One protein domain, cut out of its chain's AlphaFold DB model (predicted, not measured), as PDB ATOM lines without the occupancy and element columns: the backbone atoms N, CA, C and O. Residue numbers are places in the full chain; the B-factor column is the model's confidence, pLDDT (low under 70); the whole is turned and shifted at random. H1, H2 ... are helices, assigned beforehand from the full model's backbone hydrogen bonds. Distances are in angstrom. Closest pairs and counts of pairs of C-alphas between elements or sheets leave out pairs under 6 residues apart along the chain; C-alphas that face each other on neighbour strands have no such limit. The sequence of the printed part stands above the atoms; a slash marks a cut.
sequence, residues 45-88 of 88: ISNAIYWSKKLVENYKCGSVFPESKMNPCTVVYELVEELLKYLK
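Overview. This is residues 45 to 88 of the 88 residues of an uncharacterized protein of bioreactor metagenome (UniProt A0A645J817). A long helix, H1, and a shorter one, H2, make a splayed helical hairpin, with a long loop that turns round the end of H1 and leads back to H2. H2 packs by its beginning on the first half of H1, and the residues after H2 reach past the beginning of H1. The printed part has 44 residues with two named helices, H1 then H2, and no named strand; the class is all helix. The whole is only just loose, close to compact, with a radius of gyration of the C-alphas of 11.6 A, and its outline is a rod with spans of 37 by 17 by 14 A.

Arrangement. H1, residues 45 to 61, and H2, residues 76 to 84, are a helical hairpin. They touch, with 5 pairs of C-alphas within 8 A. The closest C-alphas of the two are those of Ile 49 and Tyr 77, 5.5 A apart. H1 touches H2 with residues 48 to 53 alone. Their lines stand at a steep tilt of 41 degrees, and they run opposite ways. Their centres are 13.0 A apart. In H1 and H2 every O i to N i+4 pair is within hydrogen-bond range.

Along the chain. H1 has 17 residues, from Ile 45 with its C-alpha at (27.510, -34.256, 30.172) to Cys 61, and measures 24.4 A from first to last C-alpha. H2 has 9 residues, from Val 76 to Leu 84, whose C-alpha is at (28.216, -24.680, 32.477), and measures 12.5 A. Between them run residues 62 to 75, of which 67 to 69 are a short helical run.

Size, cuts and confidence. The two C-alphas farthest apart, those of Ser 63 and Lys 88, are 37.6 A apart. The printed part has no cut, and the link from H1 to H2, 14 residues, is long. Lys 88 is the chain's last residue. The mean pLDDT of the printed part is 92.3, and residue 88 is under 70.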
ATOM      1  N   ILE A  45      26.616 -35.002  29.276       93.62
ATOM      2  CA  ILE A  45      27.510 -34.256  30.172       93.62
ATOM      3  C   ILE A  45      27.095 -34.477  31.633       93.62
ATOM      4  O   ILE A  45      27.946 -34.763  32.473       93.62
ATOM      5  N   SER A  46      25.791 -34.451  31.930       94.19
ATOM      6  CA  SER A  46      25.263 -34.678  33.281       94.19
ATOM      7  C   SER A  46      25.647 -36.052  33.833       94.19
ATOM      8  O   SER A  46      26.099 -36.155  34.973       94.19
ATOM      9  N   ASN A  47      25.541 -37.108  33.016       96.12
ATOM     10  CA  ASN A  47      25.975 -38.445  33.425       96.12
ATOM     11  C   ASN A  47      27.493 -38.504  33.624       96.12
ATOM     12  O   ASN A  47      27.949 -39.123  34.582       96.12
ATOM     13  N   ALA A  48      28.278 -37.862  32.752       94.81
ATOM     14  CA  ALA A  48      29.731 -37.819  32.898       94.81
ATOM     15  C   ALA A  48      30.138 -37.175  34.236       94.81
ATOM     16  O   ALA A  48      30.909 -37.775  34.982       94.81
ATOM     17  N   ILE A  49      29.544 -36.027  34.585       95.81
ATOM     18  CA  ILE A  49      29.762 -35.345  35.872       95.81
ATOM     19  C   ILE A  49      29.354 -36.247  37.043       95.81
ATOM     20  O   ILE A  49      30.134 -36.427  37.979       95.81
ATOM     21  N   TYR A  50      28.163 -36.854  36.986       96.19
ATOM     22  CA  TYR A  50      27.669 -37.747  38.037       96.19
ATOM     23  C   TYR A  50      28.636 -38.909  38.307       96.19
ATOM     24  O   TYR A  50      29.021 -39.156  39.453       96.19
ATOM     25  N   TRP A  51      29.074 -39.605  37.255       94.94
ATOM     26  CA  TRP A  51      29.995 -40.732  37.398       94.94
ATOM     27  C   TRP A  51      31.385 -40.295  37.865       94.94
ATOM     28  O   TRP A  51      32.002 -41.020  38.647       94.94
ATOM     29  N   SER A  52      31.867 -39.117  37.454       94.75
ATOM     30  CA  SER A  52      33.122 -38.556  37.964       94.75
ATOM     31  C   SER A  52      33.057 -38.265  39.465       94.75
ATOM     32  O   SER A  52      33.946 -38.704  40.195       94.75
ATOM     33  N   LYS A  53      31.984 -37.626  39.955       95.50
ATOM     34  CA  LYS A  53      31.784 -37.385  41.397       95.50
ATOM     35  C   LYS A  53      31.735 -38.686  42.190       95.50
ATOM     36  O   LYS A  53      32.467 -38.846  43.163       95.50
ATOM     37  N   LYS A  54      30.958 -39.659  41.710       94.69
ATOM     38  CA  LYS A  54      30.847 -40.981  42.342       94.69
ATOM     39  C   LYS A  54      32.189 -41.714  42.411       94.69
ATOM     40  O   LYS A  54      32.459 -42.434  43.368       94.69
ATOM     41  N   LEU A  55      33.048 -41.547  41.404       93.81
ATOM     42  CA  LEU A  55      34.391 -42.124  41.405       93.81
ATOM     43  C   LEU A  55      35.282 -41.480  42.476       93.81
ATOM     44  O   LEU A  55      35.930 -42.210  43.225       93.81
ATOM     45  N   VAL A  56      35.258 -40.150  42.605       94.25
ATOM     46  CA  VAL A  56      35.959 -39.420  43.678       94.25
ATOM     47  C   VAL A  56      35.466 -39.862  45.058       94.25
ATOM     48  O   VAL A  56      36.276 -40.164  45.934       94.25
ATOM     49  N   GLU A  57      34.150 -39.950  45.256       94.38
ATOM     50  CA  GLU A  57      33.540 -40.417  46.508       94.38
ATOM     51  C   GLU A  57      33.983 -41.838  46.868       94.38
ATOM     52  O   GLU A  57      34.343 -42.100  48.016       94.38
ATOM     53  N   ASN A  58      34.038 -42.745  45.887       93.25
ATOM     54  CA  ASN A  58      34.520 -44.110  46.101       93.25
ATOM     55  C   ASN A  58      35.979 -44.145  46.588       93.25
ATOM     56  O   ASN A  58      36.297 -44.929  47.483       93.25
ATOM     57  N   TYR A  59      36.863 -43.306  46.035       93.75
ATOM     58  CA  TYR A  59      38.248 -43.201  46.512       93.75
ATOM     59  C   TYR A  59      38.324 -42.639  47.931       93.75
ATOM     60  O   TYR A  59      39.015 -43.215  48.773       93.75
ATOM     61  N   LYS A  60      37.571 -41.570  48.216       93.38
ATOM     62  CA  LYS A  60      37.525 -40.950  49.548       93.38
ATOM     63  C   LYS A  60      36.991 -41.919  50.608       93.38
ATOM     64  O   LYS A  60      37.577 -42.017  51.680       93.38
ATOM     65  N   CYS A  61      35.953 -42.695  50.290       94.38
ATOM     66  CA  CYS A  61      35.444 -43.770  51.151       94.38
ATOM     67  C   CYS A  61      36.516 -44.846  51.411       94.38
ATOM     68  O   CYS A  61      36.669 -45.331  52.529       94.38
ATOM     69  N   GLY A  62      37.339 -45.150  50.403       92.69
ATOM     70  CA  GLY A  62      38.522 -46.007  50.521       92.69
ATOM     71  C   GLY A  62      39.746 -45.346  51.169       92.69
ATOM     72  O   GLY A  62      40.836 -45.904  51.078       92.69
ATOM     73  N   SER A  63      39.604 -44.170  51.790       94.12
ATOM     74  CA  SER A  63      40.693 -43.398  52.416       94.12
ATOM     75  C   SER A  63      41.827 -42.981  51.465       94.12
ATOM     76  O   SER A  63      42.945 -42.691  51.897       94.12
ATOM     77  N   VAL A  64      41.557 -42.912  50.158       92.25
ATOM     78  CA  VAL A  64      42.458 -42.316  49.169       92.25
ATOM     79  C   VAL A  64      42.002 -40.881  48.942       92.25
ATOM     80  O   VAL A  64      40.994 -40.642  48.286       92.25
ATOM     81  N   PHE A  65      42.739 -39.930  49.511       90.25
ATOM     82  CA  PHE A  65      42.412 -38.502  49.439       90.25
ATOM     83  C   PHE A  65      43.194 -37.735  48.372       90.25
ATOM     84  O   PHE A  65      42.563 -36.956  47.668       90.25
ATOM     85  N   PRO A  66      44.520 -37.935  48.204       91.06
ATOM     86  CA  PRO A  66      45.255 -37.190  47.190       91.06
ATOM     87  C   PRO A  66      44.769 -37.572  45.792       91.06
ATOM     88  O   PRO A  66      44.827 -38.746  45.419       91.06
ATOM     89  N   GLU A  67      44.350 -36.588  45.003       87.38
ATOM     90  CA  GLU A  67      43.827 -36.771  43.645       87.38
ATOM     91  C   GLU A  67      44.863 -37.460  42.748       87.38
ATOM     92  O   GLU A  67      44.524 -38.333  41.955       87.38
ATOM     93  N   SER A  68      46.149 -37.160  42.950       88.31
ATOM     94  CA  SER A  68      47.272 -37.790  42.242       88.31
ATOM     95  C   SER A  68      47.398 -39.301  42.467       88.31
ATOM     96  O   SER A  68      48.059 -39.984  41.685       88.31
ATOM     97  N   LYS A  69      46.773 -39.842  43.522       90.50
ATOM     98  CA  LYS A  69      46.746 -41.280  43.830       90.50
ATOM     99  C   LYS A  69      45.474 -41.973  43.337       90.50
ATOM    100  O   LYS A  69      45.391 -43.199  43.402       90.50
ATOM    101  N   MET A  70      44.488 -41.223  42.847       91.19
ATOM    102  CA  MET A  70      43.243 -41.777  42.326       91.19
ATOM    103  C   MET A  70      43.416 -42.149  40.845       91.19
ATOM    104  O   MET A  70      43.435 -41.286  39.973       91.19
ATOM    105  N   ASN A  71      43.562 -43.443  40.543       87.88
ATOM    106  CA  ASN A  71      43.802 -43.929  39.180       87.88
ATOM    107  C   ASN A  71      42.799 -45.022  38.759       87.88
ATOM    108  O   ASN A  71      42.875 -46.131  39.300       87.88
ATOM    109  N   PRO A  72      41.906 -44.767  37.783       85.50
ATOM    110  CA  PRO A  72      41.685 -43.504  37.080       85.50
ATOM    111  C   PRO A  72      40.825 -42.565  37.931       85.50
ATOM    112  O   PRO A  72      39.872 -43.016  38.555       85.50
ATOM    113  N   CYS A  73      41.111 -41.266  37.927       88.56
ATOM    114  CA  CYS A  73      40.201 -40.231  38.415       88.56
ATOM    115  C   CYS A  73      40.768 -38.860  38.045       88.56
ATOM    116  O   CYS A  73      41.955 -38.612  38.230       88.56
ATOM    117  N   THR A  74      39.939 -37.963  37.525       88.31
ATOM    118  CA  THR A  74      40.344 -36.571  37.290       88.31
ATOM    119  C   THR A  74      39.245 -35.648  37.780       88.31
ATOM    120  O   THR A  74      38.070 -36.007  37.698       88.31
ATOM    121  N   VAL A  75      39.620 -34.448  38.211       92.00
ATOM    122  CA  VAL A  75      38.689 -33.410  38.677       92.00
ATOM    123  C   VAL A  75      38.271 -32.432  37.573       92.00
ATOM    124  O   VAL A  75      37.725 -31.373  37.845       92.00
ATOM    125  N   VAL A  76      38.475 -32.783  36.294       93.44
ATOM    126  CA  VAL A  76      38.072 -31.941  35.146       93.44
ATOM    127  C   VAL A  76      36.567 -31.641  35.155       93.44
ATOM    128  O   VAL A  76      36.151 -30.595  34.665       93.44
ATOM    129  N   TYR A  77      35.752 -32.517  35.753       94.94
ATOM    130  CA  TYR A  77      34.320 -32.272  35.922       94.94
ATOM    131  C   TYR A  77      34.031 -30.985  36.712       94.94
ATOM    132  O   TYR A  77      33.031 -30.343  36.420       94.94
ATOM    133  N   GLU A  78      34.899 -30.568  37.643       96.12
ATOM    134  CA  GLU A  78      34.721 -29.333  38.422       96.12
ATOM    135  C   GLU A  78      34.826 -28.100  37.523       96.12
ATOM    136  O   GLU A  78      33.998 -27.193  37.599       96.12
ATOM    137  N   LEU A  79      35.794 -28.108  36.600       96.12
ATOM    138  CA  LEU A  79      35.927 -27.064  35.587       96.12
ATOM    139  C   LEU A  79      34.711 -27.044  34.653       96.12
ATOM    140  O   LEU A  79      34.192 -25.976  34.345       96.12
ATOM    141  N   VAL A  80      34.246 -28.214  34.205       94.56
ATOM    142  CA  VAL A  80      33.062 -28.304  33.336       94.56
ATOM    143  C   VAL A  80      31.821 -27.767  34.053       94.56
ATOM    144  O   VAL A  80      31.076 -26.994  33.458       94.56
ATOM    145  N   GLU A  81      31.614 -28.114  35.325       95.56
ATOM    146  CA  GLU A  81      30.510 -27.588  36.134       95.56
ATOM    147  C   GLU A  81      30.570 -26.070  36.302       95.56
ATOM    148  O   GLU A  81      29.531 -25.416  36.225       95.56
ATOM    149  N   GLU A  82      31.758 -25.499  36.506       96.38
ATOM    150  CA  GLU A  82      31.917 -24.046  36.590       96.38
ATOM    151  C   GLU A  82      31.563 -23.371  35.262       96.38
ATOM    152  O   GLU A  82      30.782 -22.424  35.243       96.38
ATOM    153  N   LEU A  83      32.069 -23.891  34.140       95.44
ATOM    154  CA  LEU A  83      31.808 -23.323  32.816       95.44
ATOM    155  C   LEU A  83      30.329 -23.408  32.420       95.44
ATOM    156  O   LEU A  83      29.797 -22.459  31.847       95.44
ATOM    157  N   LEU A  84      29.644 -24.504  32.765       93.75
ATOM    158  CA  LEU A  84      28.216 -24.680  32.477       93.75
ATOM    159  C   LEU A  84      27.335 -23.595  33.110       93.75
ATOM    160  O   LEU A  84      26.278 -23.297  32.565       93.75
ATOM    161  N   LYS A  85      27.762 -22.953  34.204       95.06
ATOM    162  CA  LYS A  85      27.017 -21.836  34.820       95.06
ATOM    163  C   LYS A  85      26.919 -20.610  33.905       95.06
ATOM    164  O   LYS A  85      26.009 -19.799  34.075       95.06
ATOM    165  N   TYR A  86      27.845 -20.466  32.958       96.00
ATOM    166  CA  TYR A  86      27.927 -19.326  32.041       96.00
ATOM    167  C   TYR A  86      27.411 -19.647  30.633       96.00
ATOM    168  O   TYR A  86      27.176 -18.729  29.848       96.00
ATOM    169  N   LEU A  87      27.219 -20.928  30.312       86.12
ATOM    170  CA  LEU A  87      26.649 -21.383  29.048       86.12
ATOM    171  C   LEU A  87      25.119 -21.413  29.190       86.12
ATOM    172  O   LEU A  87      24.558 -22.382  29.699       86.12
ATOM    173  N   LYS A  88      24.469 -20.308  28.807       59.19
ATOM    174  CA  LYS A  88      23.006 -20.193  28.702       59.19
ATOM    175  C   LYS A  88      22.510 -20.673  27.346       59.19
ATOM    176  O   LYS A  88      23.145 -20.286  26.340       59.19
TER     177      LYS A  88